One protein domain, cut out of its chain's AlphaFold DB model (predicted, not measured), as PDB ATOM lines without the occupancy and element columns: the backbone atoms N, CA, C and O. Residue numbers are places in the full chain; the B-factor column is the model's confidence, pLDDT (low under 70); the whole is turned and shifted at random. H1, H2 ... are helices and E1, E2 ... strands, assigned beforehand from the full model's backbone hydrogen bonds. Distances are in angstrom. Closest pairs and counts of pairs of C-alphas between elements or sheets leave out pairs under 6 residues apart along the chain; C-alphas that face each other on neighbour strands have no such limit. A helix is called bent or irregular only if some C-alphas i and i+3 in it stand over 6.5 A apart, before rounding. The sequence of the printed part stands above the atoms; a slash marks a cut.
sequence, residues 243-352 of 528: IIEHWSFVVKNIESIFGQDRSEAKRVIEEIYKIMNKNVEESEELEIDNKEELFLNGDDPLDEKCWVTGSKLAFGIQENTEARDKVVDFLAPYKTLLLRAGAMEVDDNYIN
ATOM      1  N   ILE A 243      33.608  42.634 -32.446       95.12
ATOM      2  CA  ILE A 243      32.999  41.796 -31.403       95.12
ATOM      3  C   ILE A 243      33.931  40.648 -31.005       95.12
ATOM      4  O   ILE A 243      34.067  40.382 -29.818       95.12
ATOM      5  N   ILE A 244      34.603  39.990 -31.955       93.88
ATOM      6  CA  ILE A 244      35.569  38.919 -31.651       93.88
ATOM      7  C   ILE A 244      36.738  39.477 -30.837       93.88
ATOM      8  O   ILE A 244      37.057  38.947 -29.777       93.88
ATOM      9  N   GLU A 245      37.340  40.588 -31.270       92.19
ATOM     10  CA  GLU A 245      38.441  41.198 -30.518       92.19
ATOM     11  C   GLU A 245      37.991  41.682 -29.130       92.19
ATOM     12  O   GLU A 245      38.758  41.627 -28.166       92.19
ATOM     13  N   HIS A 246      36.748  42.162 -29.016       93.38
ATOM     14  CA  HIS A 246      36.134  42.508 -27.741       93.38
ATOM     15  C   HIS A 246      35.953  41.286 -26.841       93.38
ATOM     16  O   HIS A 246      36.351  41.314 -25.679       93.38
ATOM     17  N   TRP A 247      35.395  40.210 -27.380       95.56
ATOM     18  CA  TRP A 247      35.153  38.959 -26.681       95.56
ATOM     19  C   TRP A 247      36.450  38.361 -26.136       95.56
ATOM     20  O   TRP A 247      36.536  38.113 -24.932       95.56
ATOM     21  N   SER A 248      37.490  38.249 -26.966       94.56
ATOM     22  CA  SER A 248      38.811  37.783 -26.529       94.56
ATOM     23  C   SER A 248      39.397  38.672 -25.428       94.56
ATOM     24  O   SER A 248      40.019  38.167 -24.496       94.56
ATOM     25  N   PHE A 249      39.197  39.996 -25.493       93.31
ATOM     26  CA  PHE A 249      39.627  40.906 -24.427       93.31
ATOM     27  C   PHE A 249      38.861  40.667 -23.120       93.31
ATOM     28  O   PHE A 249      39.484  40.631 -22.057       93.31
ATOM     29  N   VAL A 250      37.535  40.514 -23.188       93.31
ATOM     30  CA  VAL A 250      36.681  40.314 -22.010       93.31
ATOM     31  C   VAL A 250      37.042  39.020 -21.296       93.31
ATOM     32  O   VAL A 250      37.243  39.055 -20.089       93.31
ATOM     33  N   VAL A 251      37.194  37.912 -22.028       94.50
ATOM     34  CA  VAL A 251      37.570  36.614 -21.444       94.50
ATOM     35  C   VAL A 251      38.939  36.698 -20.763       94.50
ATOM     36  O   VAL A 251      39.069  36.331 -19.601       94.50
ATOM     37  N   LYS A 252      39.943  37.289 -21.430       93.00
ATOM     38  CA  LYS A 252      41.306  37.443 -20.877       93.00
ATOM     39  C   LYS A 252      41.382  38.336 -19.632       93.00
ATOM     40  O   LYS A 252      42.360  38.259 -18.900       93.00
ATOM     41  N   ASN A 253      40.397  39.206 -19.405       92.56
ATOM     42  CA  ASN A 253      40.406  40.190 -18.318       92.56
ATOM     43  C   ASN A 253      39.160  40.091 -17.427       92.56
ATOM     44  O   ASN A 253      38.791  41.069 -16.773       92.56
ATOM     45  N   ILE A 254      38.491  38.935 -17.407       92.62
ATOM     46  CA  ILE A 254      37.134  38.812 -16.867       92.62
ATOM     47  C   ILE A 254      37.048  39.190 -15.381       92.62
ATOM     48  O   ILE A 254      36.184  39.976 -14.993       92.62
ATOM     49  N   GLU A 255      38.013  38.752 -14.567       91.19
ATOM     50  CA  GLU A 255      38.103  39.117 -13.148       91.19
ATOM     51  C   GLU A 255      38.359  40.615 -12.944       91.19
ATOM     52  O   GLU A 255      37.800  41.234 -12.043       91.19
ATOM     53  N   SER A 256      39.179  41.230 -13.800       90.81
ATOM     54  CA  SER A 256      39.494  42.661 -13.697       90.81
ATOM     55  C   SER A 256      38.310  43.542 -14.100       90.81
ATOM     56  O   SER A 256      38.163  44.649 -13.585       90.81
ATOM     57  N   ILE A 257      37.463  43.063 -15.017       89.88
ATOM     58  CA  ILE A 257      36.298  43.798 -15.521       89.88
ATOM     59  C   ILE A 257      35.115  43.685 -14.553       89.88
ATOM     60  O   ILE A 257      34.484  44.695 -14.249       89.88
ATOM     61  N   PHE A 258      34.811  42.474 -14.077       90.38
ATOM     62  CA  PHE A 258      33.595  42.199 -13.300       90.38
ATOM     63  C   PHE A 258      33.847  41.996 -11.801       90.38
ATOM     64  O   PHE A 258      32.901  41.933 -11.011       90.38
ATOM     65  N   GLY A 259      35.107  41.905 -11.370       89.06
ATOM     66  CA  GLY A 259      35.454  41.612  -9.985       89.06
ATOM     67  C   GLY A 259      34.896  40.255  -9.560       89.06
ATOM     68  O   GLY A 259      35.300  39.217 -10.066       89.06
ATOM     69  N   GLN A 260      33.955  40.268  -8.613       90.44
ATOM     70  CA  GLN A 260      33.283  39.064  -8.102       90.44
ATOM     71  C   GLN A 260      31.863  38.872  -8.670       90.44
ATOM     72  O   GLN A 260      31.165  37.935  -8.272       90.44
ATOM     73  N   ASP A 261      31.413  39.749  -9.576       92.12
ATOM     74  CA  ASP A 261      30.064  39.697 -10.144       92.12
ATOM     75  C   ASP A 261      29.962  38.676 -11.289       92.12
ATOM     76  O   ASP A 261      30.010  38.993 -12.478       92.12
ATOM     77  N   ARG A 262      29.797  37.408 -10.902       93.31
ATOM     78  CA  ARG A 262      29.613  36.281 -11.830       93.31
ATOM     79  C   ARG A 262      28.367  36.426 -12.702       93.31
ATOM     80  O   ARG A 262      28.353  35.940 -13.831       93.31
ATOM     81  N   SER A 263      27.317  37.059 -12.177       93.06
ATOM     82  CA  SER A 263      26.038  37.177 -12.888       93.06
ATOM     83  C   SER A 263      26.165  38.156 -14.045       93.06
ATOM     84  O   SER A 263      25.744  37.852 -15.160       93.06
ATOM     85  N   GLU A 264      26.805  39.300 -13.796       93.19
ATOM     86  CA  GLU A 264      27.070  40.297 -14.825       93.19
ATOM     87  C   GLU A 264      28.041  39.773 -15.891       93.19
ATOM     88  O   GLU A 264      27.778  39.929 -17.084       93.19
ATOM     89  N   ALA A 265      29.106  39.073 -15.482       94.25
ATOM     90  CA  ALA A 265      30.032  38.429 -16.413       94.25
ATOM     91  C   ALA A 265      29.300  37.449 -17.346       94.25
ATOM     92  O   ALA A 265      29.424  37.536 -18.569       94.25
ATOM     93  N   LYS A 266      28.472  36.558 -16.783       94.94
ATOM     94  CA  LYS A 266      27.700  35.582 -17.565       94.94
ATOM     95  C   LYS A 266      26.710  36.260 -18.517       94.94
ATOM     96  O   LYS A 266      26.637  35.860 -19.675       94.94
ATOM     97  N   ARG A 267      26.015  37.315 -18.070       95.50
ATOM     98  CA  ARG A 267      25.085  38.112 -18.892       95.50
ATOM     99  C   ARG A 267      25.776  38.728 -20.110       95.50
ATOM    100  O   ARG A 267      25.246  38.659 -21.214       95.50
ATOM    101  N   VAL A 268      26.946  39.340 -19.918       95.19
ATOM    102  CA  VAL A 268      27.709  39.962 -21.014       95.19
ATOM    103  C   VAL A 268      28.162  38.911 -22.028       95.19
ATOM    104  O   VAL A 268      28.006  39.105 -23.231       95.19
ATOM    105  N   ILE A 269      28.670  37.778 -21.546       96.31
ATOM    106  CA  ILE A 269      29.120  36.665 -22.389       96.31
ATOM    107  C   ILE A 269      27.958  36.057 -23.183       96.31
ATOM    108  O   ILE A 269      28.096  35.798 -24.378       96.31
ATOM    109  N   GLU A 270      26.793  35.896 -22.558       96.06
ATOM    110  CA  GLU A 270      25.578  35.440 -23.231       96.06
ATOM    111  C   GLU A 270      25.167  36.383 -24.373       96.06
ATOM    112  O   GLU A 270      24.865  35.929 -25.480       96.06
ATOM    113  N   GLU A 271      25.219  37.700 -24.152       97.00
ATOM    114  CA  GLU A 271      24.875  38.678 -25.189       97.00
ATOM    115  C   GLU A 271      25.888  38.659 -26.350       97.00
ATOM    116  O   GLU A 271      25.492  38.761 -27.515       97.00
ATOM    117  N   ILE A 272      27.180  38.442 -26.063       97.25
ATOM    118  CA  ILE A 272      28.206  38.211 -27.092       97.25
ATOM    119  C   ILE A 272      27.855  36.972 -27.926       97.25
ATOM    120  O   ILE A 272      27.825  37.058 -29.156       97.25
ATOM    121  N   TYR A 273      27.546  35.836 -27.289       97.44
ATOM    122  CA  TYR A 273      27.219  34.588 -27.992       97.44
ATOM    123  C   TYR A 273      25.983  34.729 -28.865       97.44
ATOM    124  O   TYR A 273      25.988  34.310 -30.019       97.44
ATOM    125  N   LYS A 274      24.941  35.379 -28.351       96.75
ATOM    126  CA  LYS A 274      23.702  35.629 -29.082       96.75
ATOM    127  C   LYS A 274      23.931  36.439 -30.355       96.75
ATOM    128  O   LYS A 274      23.418  36.074 -31.414       96.75
ATOM    129  N   ILE A 275      24.706  37.521 -30.274       95.50
ATOM    130  CA  ILE A 275      24.991  38.363 -31.442       95.50
ATOM    131  C   ILE A 275      25.926  37.643 -32.415       95.50
ATOM    132  O   ILE A 275      25.683  37.662 -33.620       95.50
ATOM    133  N   MET A 276      26.957  36.963 -31.915       95.75
ATOM    134  CA  MET A 276      27.889  36.230 -32.771       95.75
ATOM    135  C   MET A 276      27.242  35.033 -33.460       95.75
ATOM    136  O   MET A 276      27.513  34.814 -34.638       95.75
ATOM    137  N   ASN A 277      26.344  34.310 -32.784       96.06
ATOM    138  CA  ASN A 277      25.579  33.225 -33.392       96.06
ATOM    139  C   ASN A 277      24.716  33.736 -34.550       96.06
ATOM    140  O   ASN A 277      24.722  33.149 -35.626       96.06
ATOM    141  N   LYS A 278      24.061  34.886 -34.377       94.56
ATOM    142  CA  LYS A 278      23.333  35.530 -35.473       94.56
ATOM    143  C   LYS A 278      24.265  35.936 -36.628       94.56
ATOM    144  O   LYS A 278      23.937  35.716 -37.788       94.56
ATOM    145  N   ASN A 279      25.441  36.492 -36.329       92.88
ATOM    146  CA  ASN A 279      26.396  36.913 -37.360       92.88
ATOM    147  C   ASN A 279      26.920  35.737 -38.206       92.88
ATOM    148  O   ASN A 279      27.095  35.902 -39.411       92.88
ATOM    149  N   VAL A 280      27.168  34.564 -37.607       93.19
ATOM    150  CA  VAL A 280      27.593  33.364 -38.362       93.19
ATOM    151  C   VAL A 280      26.458  32.707 -39.148       93.19
ATOM    152  O   VAL A 280      26.721  32.017 -40.128       93.19
ATOM    153  N   GLU A 281      25.203  32.901 -38.733       91.88
ATOM    154  CA  GLU A 281      24.028  32.457 -39.493       91.88
ATOM    155  C   GLU A 281      23.814  33.315 -40.746       91.88
ATOM    156  O   GLU A 281      23.370  32.809 -41.773       91.88
ATOM    157  N   GLU A 282      24.157  34.604 -40.677       89.69
ATOM    158  CA  GLU A 282      24.014  35.553 -41.787       89.69
ATOM    159  C   GLU A 282      25.231  35.590 -42.733       89.69
ATOM    160  O   GLU A 282      25.097  36.055 -43.867       89.69
ATOM    161  N   SER A 283      26.409  35.120 -42.302       87.38
ATOM    162  CA  SER A 283      27.649  35.174 -43.088       87.38
ATOM    163  C   SER A 283      28.433  33.866 -43.052       87.38
ATOM    164  O   SER A 283      29.001  33.481 -42.029       87.38
ATOM    165  N   GLU A 284      28.549  33.214 -44.211       78.88
ATOM    166  CA  GLU A 284      29.318  31.977 -44.334       78.88
ATOM    167  C   GLU A 284      30.835  32.178 -44.271       78.88
ATOM    168  O   GLU A 284      31.541  31.250 -43.887       78.88
ATOM    169  N   GLU A 285      31.333  33.373 -44.580       83.38
ATOM    170  CA  GLU A 285      32.768  33.692 -44.613       83.38
ATOM    171  C   GLU A 285      33.344  34.036 -43.230       83.38
ATOM    172  O   GLU A 285      34.543  34.275 -43.093       83.38
ATOM    173  N   LEU A 286      32.500  34.112 -42.197       86.31
ATOM    174  CA  LEU A 286      32.954  34.475 -40.865       86.31
ATOM    175  C   LEU A 286      33.658  33.299 -40.180       86.31
ATOM    176  O   LEU A 286      33.034  32.290 -39.843       86.31
ATOM    177  N   GLU A 287      34.955  33.466 -39.936       83.50
ATOM    178  CA  GLU A 287      35.787  32.509 -39.208       83.50
ATOM    179  C   GLU A 287      35.876  32.874 -37.720       83.50
ATOM    180  O   GLU A 287      36.060  34.038 -37.354       83.50
ATOM    181  N   ILE A 288      35.765  31.859 -36.861       89.19
ATOM    182  CA  ILE A 288      36.022  31.959 -35.423       89.19
ATOM    183  C   ILE A 288      37.296  31.172 -35.130       89.19
ATOM    184  O   ILE A 288      37.417  30.024 -35.562       89.19
ATOM    185  N   ASP A 289      38.239  31.770 -34.398       86.00
ATOM    186  CA  ASP A 289      39.465  31.071 -34.014       86.00
ATOM    187  C   ASP A 289      39.122  29.850 -33.149       86.00
ATOM    188  O   ASP A 289      38.493  29.951 -32.096       86.00
ATOM    189  N   ASN A 290      39.545  28.675 -33.609       84.69
ATOM    190  CA  ASN A 290      39.285  27.405 -32.947       84.69
ATOM    191  C   ASN A 290      40.321  27.052 -31.866       84.69
ATOM    192  O   ASN A 290      40.236  25.961 -31.286       84.69
ATOM    193  N   LYS A 291      41.291  27.943 -31.614       86.75
ATOM    194  CA  LYS A 291      42.370  27.777 -30.630       86.75
ATOM    195  C   LYS A 291      42.213  28.636 -29.382       86.75
ATOM    196  O   LYS A 291      42.821  28.300 -28.372       86.75
ATOM    197  N   GLU A 292      41.453  29.728 -29.435       91.69
ATOM    198  CA  GLU A 292      41.208  30.547 -28.245       91.69
ATOM    199  C   GLU A 292      40.110  29.919 -27.367       91.69
ATOM    200  O   GLU A 292      39.083  29.438 -27.855       91.69
ATOM    201  N   GLU A 293      40.328  29.913 -26.049       95.25
ATOM    202  CA  GLU A 293      39.384  29.401 -25.046       95.25
ATOM    203  C   GLU A 293      38.283  30.430 -24.777       95.25
ATOM    204  O   GLU A 293      38.285  31.143 -23.780       95.25
ATOM    205  N   LEU A 294      37.359  30.560 -25.726       96.19
ATOM    206  CA  LEU A 294      36.348  31.617 -25.718       96.19
ATOM    207  C   LEU A 294      34.975  31.168 -25.190       96.19
ATOM    208  O   LEU A 294      34.110  32.007 -24.914       96.19
ATOM    209  N   PHE A 295      34.745  29.860 -25.055       97.38
ATOM    210  CA  PHE A 295      33.435  29.300 -24.724       97.38
ATOM    211  C   PHE A 295      33.352  28.866 -23.264       97.38
ATOM    212  O   PHE A 295      34.121  28.018 -22.823       97.38
ATOM    213  N   LEU A 296      32.384  29.413 -22.530       97.00
ATOM    214  CA  LEU A 296      32.116  29.068 -21.139       97.00
ATOM    215  C   LEU A 296      31.337  27.747 -21.063       97.00
ATOM    216  O   LEU A 296      30.106  27.737 -21.112       97.00
ATOM    217  N   ASN A 297      32.054  26.629 -20.954       95.06
ATOM    218  CA  ASN A 297      31.501  25.279 -20.823       95.06
ATOM    219  C   ASN A 297      31.547  24.788 -19.364       95.06
ATOM    220  O   ASN A 297      31.979  23.674 -19.071       95.06
ATOM    221  N   GLY A 298      31.105  25.651 -18.450       90.81
ATOM    222  CA  GLY A 298      31.019  25.421 -17.011       90.81
ATOM    223  C   GLY A 298      30.138  26.482 -16.348       90.81
ATOM    224  O   GLY A 298      29.530  27.310 -17.030       90.81
ATOM    225  N   ASP A 299      30.050  26.458 -15.019       88.94
ATOM    226  CA  ASP A 299      29.133  27.339 -14.284       88.94
ATOM    227  C   ASP A 299      29.754  28.674 -13.851       88.94
ATOM    228  O   ASP A 299      29.027  29.668 -13.762       88.94
ATOM    229  N   ASP A 300      31.067  28.715 -13.591       92.88
ATOM    230  CA  ASP A 300      31.748  29.906 -13.070       92.88
ATOM    231  C   ASP A 300      32.575  30.607 -14.163       92.88
ATOM    232  O   ASP A 300      33.607  30.078 -14.576       92.88
ATOM    233  N   PRO A 301      32.178  31.810 -14.626       93.56
ATOM    234  CA  PRO A 301      32.962  32.574 -15.596       93.56
ATOM    235  C   PRO A 301      34.318  33.046 -15.055       93.56
ATOM    236  O   PRO A 301      35.176  33.417 -15.851       93.56
ATOM    237  N   LEU A 302      34.530  33.051 -13.736       93.44
ATOM    238  CA  LEU A 302      35.803  33.447 -13.125       93.44
ATOM    239  C   LEU A 302      36.773  32.266 -12.958       93.44
ATOM    240  O   LEU A 302      37.933  32.480 -12.626       93.44
ATOM    241  N   ASP A 303      36.328  31.026 -13.184       93.69
ATOM    242  CA  ASP A 303      37.218  29.864 -13.197       93.69
ATOM    243  C   ASP A 303      37.744  29.637 -14.617       93.69
ATOM    244  O   ASP A 303      36.998  29.244 -15.516       93.69
ATOM    245  N   GLU A 304      39.048  29.843 -14.815       90.88
ATOM    246  CA  GLU A 304      39.733  29.617 -16.093       90.88
ATOM    247  C   GLU A 304      39.448  28.222 -16.675       90.88
ATOM    248  O   GLU A 304      39.322  28.072 -17.885       90.88
ATOM    249  N   LYS A 305      39.246  27.197 -15.833       92.19
ATOM    250  CA  LYS A 305      38.960  25.824 -16.291       92.19
ATOM    251  C   LYS A 305      37.586  25.659 -16.935       92.19
ATOM    252  O   LYS A 305      37.353  24.647 -17.595       92.19
ATOM    253  N   CYS A 306      36.674  26.602 -16.708       94.62
ATOM    254  CA  CYS A 306      35.357  26.601 -17.336       94.62
ATOM    255  C   CYS A 306      35.405  27.118 -18.783       94.62
ATOM    256  O   CYS A 306      34.428  26.944 -19.511       94.62
ATOM    257  N   TRP A 307      36.513  27.728 -19.212       96.06
ATOM    258  CA  TRP A 307      36.696  28.233 -20.569       96.06
ATOM    259  C   TRP A 307      37.353  27.181 -21.454       96.06
ATOM    260  O   TRP A 307      38.358  26.573 -21.095       96.06
ATOM    261  N   VAL A 308      36.768  26.938 -22.624       95.69
ATOM    262  CA  VAL A 308      37.257  25.937 -23.576       95.69
ATOM    263  C   VAL A 308      37.230  26.469 -25.000       95.69
ATOM    264  O   VAL A 308      36.507  27.409 -25.340       95.69
ATOM    265  N   THR A 309      38.029  25.849 -25.861       96.19
ATOM    266  CA  THR A 309      37.988  26.105 -27.298       96.19
ATOM    267  C   THR A 309      36.742  25.475 -27.921       96.19
ATOM    268  O   THR A 309      36.265  24.429 -27.475       96.19
ATOM    269  N   GLY A 310      36.243  26.058 -29.017       94.25
ATOM    270  CA  GLY A 310      35.136  25.463 -29.775       94.25
ATOM    271  C   GLY A 310      35.480  24.055 -30.265       94.25
ATOM    272  O   GLY A 310      34.671  23.136 -30.168       94.25
ATOM    273  N   SER A 311      36.735  23.852 -30.671       94.44
ATOM    274  CA  SER A 311      37.257  22.553 -31.093       94.44
ATOM    275  C   SER A 311      37.222  21.477 -30.010       94.44
ATOM    276  O   SER A 311      37.235  20.307 -30.363       94.44
ATOM    277  N   LYS A 312      37.142  21.811 -28.718       94.81
ATOM    278  CA  LYS A 312      37.016  20.820 -27.640       94.81
ATOM    279  C   LYS A 312      35.572  20.355 -27.431       94.81
ATOM    280  O   LYS A 312      35.357  19.381 -26.726       94.81
ATOM    281  N   LEU A 313      34.581  20.992 -28.046       95.62
ATOM    282  CA  LEU A 313      33.170  20.732 -27.774       95.62
ATOM    283  C   LEU A 313      32.546  19.732 -28.751       95.62
ATOM    284  O   LEU A 313      32.889  19.692 -29.937       95.62
ATOM    285  N   ALA A 314      31.598  18.932 -28.256       94.56
ATOM    286  CA  ALA A 314      30.783  18.064 -29.096       94.56
ATOM    287  C   ALA A 314      29.297  18.017 -28.697       94.56
ATOM    288  O   ALA A 314      28.939  17.902 -27.522       94.56
ATOM    289  N   PHE A 315      28.435  18.051 -29.711       92.69
ATOM    290  CA  PHE A 315      27.004  17.771 -29.612       92.69
ATOM    291  C   PHE A 315      26.728  16.274 -29.790       92.69
ATOM    292  O   PHE A 315      27.408  15.603 -30.563       92.69
ATOM    293  N   GLY A 316      25.703  15.762 -29.105       85.81
ATOM    294  CA  GLY A 316      25.247  14.370 -29.238       85.81
ATOM    295  C   GLY A 316      25.944  13.361 -28.317       85.81
ATOM    296  O   GLY A 316      25.506  12.217 -28.234       85.81
ATOM    297  N   ILE A 317      26.971  13.769 -27.564       85.44
ATOM    298  CA  ILE A 317      27.612  12.911 -26.555       85.44
ATOM    299  C   ILE A 317      26.904  13.002 -25.194       85.44
ATOM    300  O   ILE A 317      26.410  14.058 -24.791       85.44
ATOM    301  N   GLN A 318      26.826  11.876 -24.478       81.44
ATOM    302  CA  GLN A 318      26.121  11.798 -23.190       81.44
ATOM    303  C   GLN A 318      26.955  12.336 -22.021       81.44
ATOM    304  O   GLN A 318      26.394  12.968 -21.120       81.44
ATOM    305  N   GLU A 319      28.272  12.141 -22.084       86.62
ATOM    306  CA  GLU A 319      29.273  12.519 -21.086       86.62
ATOM    307  C   GLU A 319      30.567  12.999 -21.764       86.62
ATOM    308  O   GLU A 319      30.762  12.769 -22.959       86.62
ATOM    309  N   ASN A 320      31.429  13.687 -21.009       87.44
ATOM    310  CA  ASN A 320      32.728  14.140 -21.508       87.44
ATOM    311  C   ASN A 320      33.606  12.936 -21.877       87.44
ATOM    312  O   ASN A 320      33.624  11.924 -21.182       87.44
ATOM    313  N   THR A 321      34.371  13.076 -22.952       86.12
ATOM    314  CA  THR A 321      35.341  12.082 -23.429       86.12
ATOM    315  C   THR A 321      36.761  12.617 -23.257       86.12
ATOM    316  O   THR A 321      36.954  13.801 -23.001       86.12
ATOM    317  N   GLU A 322      37.780  11.778 -23.463       82.12
ATOM    318  CA  GLU A 322      39.182  12.230 -23.416       82.12
ATOM    319  C   GLU A 322      39.502  13.326 -24.453       82.12
ATOM    320  O   GLU A 322      40.395  14.142 -24.234       82.12
ATOM    321  N   ALA A 323      38.780  13.356 -25.580       85.38
ATOM    322  CA  ALA A 323      39.051  14.265 -26.698       85.38
ATOM    323  C   ALA A 323      38.076  15.449 -26.802       85.38
ATOM    324  O   ALA A 323      38.394  16.455 -27.448       85.38
ATOM    325  N   ARG A 324      36.867  15.307 -26.251       89.38
ATOM    326  CA  ARG A 324      35.764  16.259 -26.415       89.38
ATOM    327  C   ARG A 324      34.913  16.354 -25.154       89.38
ATOM    328  O   ARG A 324      34.481  15.327 -24.629       89.38
ATOM    329  N   ASP A 325      34.595  17.578 -24.762       93.31
ATOM    330  CA  ASP A 325      33.648  17.898 -23.704       93.31
ATOM    331  C   ASP A 325      32.231  18.008 -24.277       93.31
ATOM    332  O   ASP A 325      32.011  18.501 -25.391       93.31
ATOM    333  N   LYS A 326      31.248  17.551 -23.503       94.88
ATOM    334  CA  LYS A 326      29.836  17.722 -23.828       94.88
ATOM    335  C   LYS A 326      29.484  19.202 -23.742       94.88
ATOM    336  O   LYS A 326      29.831  19.870 -22.767       94.88
ATOM    337  N   VAL A 327      28.756  19.691 -24.743       95.38
ATOM    338  CA  VAL A 327      28.185  21.043 -24.716       95.38
ATOM    339  C   VAL A 327      27.160  21.140 -23.583       95.38
ATOM    340  O   VAL A 327      26.183  20.388 -23.564       95.38
ATOM    341  N   VAL A 328      27.383  22.059 -22.640       95.12
ATOM    342  CA  VAL A 328      26.437  22.346 -21.549       95.12
ATOM    343  C   VAL A 328      25.208  23.112 -22.044       95.12
ATOM    344  O   VAL A 328      25.255  23.811 -23.059       95.12
ATOM    345  N   ASP A 329      24.113  23.050 -21.283       92.88
ATOM    346  CA  ASP A 329      22.828  23.665 -21.649       92.88
ATOM    347  C   ASP A 329      22.928  25.176 -21.916       92.88
ATOM    348  O   ASP A 329      22.229  25.692 -22.783       92.88
ATOM    349  N   PHE A 330      23.829  25.884 -21.224       94.12
ATOM    350  CA  PHE A 330      24.074  27.315 -21.448       94.12
ATOM    351  C   PHE A 330      24.583  27.622 -22.866       94.12
ATOM    352  O   PHE A 330      24.232  28.650 -23.440       94.12
ATOM    353  N   LEU A 331      25.390  26.728 -23.442       95.69
ATOM    354  CA  LEU A 331      25.968  26.888 -24.775       95.69
ATOM    355  C   LEU A 331      25.111  26.258 -25.881       95.69
ATOM    356  O   LEU A 331      25.250  26.630 -27.046       95.69
ATOM    357  N   ALA A 332      24.222  25.324 -25.532       94.12
ATOM    358  CA  ALA A 332      23.412  24.570 -26.484       94.12
ATOM    359  C   ALA A 332      22.626  25.434 -27.502       94.12
ATOM    360  O   ALA A 332      22.573  25.038 -28.671       94.12
ATOM    361  N   PRO A 333      22.069  26.614 -27.144       96.75
ATOM    362  CA  PRO A 333      21.392  27.492 -28.104       96.75
ATOM    363  C   PRO A 333      22.299  28.049 -29.211       96.75
ATOM    364  O   PRO A 333      21.802  28.418 -30.270       96.75
ATOM    365  N   TYR A 334      23.616  28.095 -28.999       96.62
ATOM    366  CA  TYR A 334      24.589  28.715 -29.910       96.62
ATOM    367  C   TYR A 334      25.282  27.684 -30.809       96.62
ATOM    368  O   TYR A 334      26.471  27.785 -31.112       96.62
ATOM    369  N   LYS A 335      24.541  26.651 -31.222       94.88
ATOM    370  CA  LYS A 335      25.064  25.518 -31.994       94.88
ATOM    371  C   LYS A 335      25.787  25.942 -33.269       94.88
ATOM    372  O   LYS A 335      26.879  25.442 -33.527       94.88
ATOM    373  N   THR A 336      25.219  26.869 -34.043       94.62
ATOM    374  CA  THR A 336      25.835  27.343 -35.291       94.62
ATOM    375  C   THR A 336      27.201  27.968 -35.012       94.62
ATOM    376  O   THR A 336      28.187  27.587 -35.641       94.62
ATOM    377  N   LEU A 337      27.287  28.857 -34.017       96.31
ATOM    378  CA  LEU A 337      28.543  29.469 -33.577       96.31
ATOM    379  C   LEU A 337      29.580  28.428 -33.151       96.31
ATOM    380  O   LEU A 337      30.733  28.499 -33.575       96.31
ATOM    381  N   LEU A 338      29.168  27.449 -32.346       95.75
ATOM    382  CA  LEU A 338      30.058  26.402 -31.851       95.75
ATOM    383  C   LEU A 338      30.626  25.541 -32.983       95.75
ATOM    384  O   LEU A 338      31.834  25.313 -33.026       95.75
ATOM    385  N   LEU A 339      29.785  25.106 -33.927       93.56
ATOM    386  CA  LEU A 339      30.235  24.339 -35.094       93.56
ATOM    387  C   LEU A 339      31.225  25.149 -35.946       93.56
ATOM    388  O   LEU A 339      32.242  24.612 -36.384       93.56
ATOM    389  N   ARG A 340      30.988  26.458 -36.122       92.81
ATOM    390  CA  ARG A 340      31.933  27.359 -36.812       92.81
ATOM    391  C   ARG A 340      33.259  27.526 -36.078       92.81
ATOM    392  O   ARG A 340      34.283  27.696 -36.726       92.81
ATOM    393  N   ALA A 341      33.255  27.424 -34.755       93.81
ATOM    394  CA  ALA A 341      34.462  27.429 -33.936       93.81
ATOM    395  C   ALA A 341      35.149  26.050 -33.835       93.81
ATOM    396  O   ALA A 341      36.089  25.879 -33.055       93.81
ATOM    397  N   GLY A 342      34.700  25.058 -34.613       93.62
ATOM    398  CA  GLY A 342      35.308  23.731 -34.704       93.62
ATOM    399  C   GLY A 342      34.686  22.663 -33.805       93.62
ATOM    400  O   GLY A 342      35.249  21.567 -33.720       93.62
ATOM    401  N   ALA A 343      33.557  22.946 -33.147       94.38
ATOM    402  CA  ALA A 343      32.818  21.922 -32.415       94.38
ATOM    403  C   ALA A 343      32.329  20.829 -33.371       94.38
ATOM    404  O   ALA A 343      32.061  21.073 -34.549       94.38
ATOM    405  N   MET A 344      32.202  19.612 -32.852       92.38
ATOM    406  CA  MET A 344      31.732  18.468 -33.626       92.38
ATOM    407  C   MET A 344      30.284  18.147 -33.275       92.38
ATOM    408  O   MET A 344      29.866  18.288 -32.130       92.38
ATOM    409  N   GLU A 345      29.517  17.663 -34.236       91.62
ATOM    410  CA  GLU A 345      28.247  17.008 -33.957       91.62
ATOM    411  C   GLU A 345      28.393  15.532 -34.297       91.62
ATOM    412  O   GLU A 345      28.905  15.189 -35.365       91.62
ATOM    413  N   VAL A 346      28.004  14.662 -33.366       84.31
ATOM    414  CA  VAL A 346      27.965  13.228 -33.641       84.31
ATOM    415  C   VAL A 346      26.915  12.982 -34.722       84.31
ATOM    416  O   VAL A 346      25.732  13.269 -34.542       84.31
ATOM    417  N   ASP A 347      27.369  12.457 -35.857       70.19
ATOM    418  CA  ASP A 347      26.500  12.036 -36.945       70.19
ATOM    419  C   ASP A 347      25.819  10.710 -36.582       70.19
ATOM    420  O   ASP A 347      26.319   9.634 -36.892       70.19
ATOM    421  N   ASP A 348      24.671  10.781 -35.911       62.84
ATOM    422  CA  ASP A 348      23.868   9.611 -35.538       62.84
ATOM    423  C   ASP A 348      23.063   9.016 -36.715       62.84
ATOM    424  O   ASP A 348      22.182   8.172 -36.506       62.84
ATOM    425  N   ASN A 349      23.337   9.397 -37.971       60.38
ATOM    426  CA  ASN A 349      22.598   8.859 -39.119       60.38
ATOM    427  C   ASN A 349      22.737   7.333 -39.257       60.38
ATOM    428  O   ASN A 349      21.784   6.673 -39.672       60.38
ATOM    429  N   TYR A 350      23.848   6.739 -38.811       54.78
ATOM    430  CA  TYR A 350      24.009   5.278 -38.783       54.78
ATOM    431  C   TYR A 350      23.090   4.589 -37.750       54.78
ATOM    432  O   TYR A 350      22.743   3.417 -37.905       54.78
ATOM    433  N   ILE A 351      22.625   5.302 -36.714       51.25
ATOM    434  CA  ILE A 351      21.617   4.795 -35.767       51.25
ATOM    435  C   ILE A 351      20.223   4.806 -36.413       51.25
ATOM    436  O   ILE A 351      19.384   3.972 -36.065       51.25
ATOM    437  N   ASN A 352      19.967   5.687 -37.385       47.62
ATOM    438  CA  ASN A 352      18.712   5.688 -38.142       47.62
ATOM    439  C   ASN A 352      18.600   4.486 -39.094       47.62
ATOM    440  O   ASN A 352      17.495   3.980 -39.267       47.62
TER     441      ASN A 352
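Overview. This is residues 243 to 352 of the 528 residues of the protein "BTB domain-containing protein" of Rhizophagus irregularis (strain DAOM 197198w) (UniProt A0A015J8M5). One long helix, H3, is the backbone of the body: H1 runs back beside it, H4 crosses it at a steep tilt, and a long stretch with no named element, residues 283 to 312, leads from the end of H3 to the short strand E1. Beyond H4 a small patch of loops gathers round the short strand E1, and the last residues lead out to H5, which sticks out at one end, while little H2 makes the turn between H1 and H3 at the other. The printed part has 110 residues, with five named helices and one named strand in the order H1, H2, H3, E1, H4, H5; the class is mostly helix, though under half of the residues, 52 of 110, are in named elements. It is compact, with a radius of gyration of the C-alphas of 14.1 A, yet elongated in outline, spanning 48 by 31 by 21 A.

Along the chain. Find C-alpha 262 at (29.613, 36.281, -11.830); from there H3, residues 262 to 282, runs 30.5 A to C-alpha 282 at (24.014, 35.553, -41.787). Before it come H1, residues 243 to 252, 14.1 A long, and H2, residues 254 to 258, 6.1 A. After it look for E1, residues 313 to 315, 7.1 A, and H4, residues 332 to 340, 13.7 A. H4 is irregular: C-alphas 333 and 336 are 8.5 A apart. H5, residues 349 to 352, 5.1 A, ends at C-alpha 352 at (18.712, 5.688, -38.142).

Arrangement. Start at H3, the hub, which touches three helices. With residues 273 to 281 alone it touches H4, closest at the C-alphas of Asn 277 and Leu 337, 4.8 A apart, at a steep tilt of 53 degrees, the same way. With residues 269 to 276 alone it touches H1, closest at the C-alphas of Trp 247 and Ile 272, 7.0 A apart, at a shallow tilt of 29 degrees, opposite ways. With residues 264 to 265 alone it only just touches H2, with 3 pairs of C-alphas within 8 A, the closest those of Phe 258 and Ala 265 at 6.0 A. H1 and H4 are apart. E1 pairs with no named strand, but its residues 313 to 314 pair with 325 to 326 and its residues 314 to 315 with 344 to 345, both parallel. In H1, H2 and H3 every O i to N i+4 pair is within hydrogen-bond range, in H4 3 of 5; H5 is too short for such a pair.

Size, cuts and confidence. The C-alphas farthest apart, those of Ser 256 and Asn 352, are 49.0 A from each other. The printed part has no cut. The links from H3 to E1, 30 residues, and from E1 to H4, 16 residues, are long. Look at the B-factor column: the mean pLDDT of the printed part is 90.5, and residues 348 to 352 are under 70.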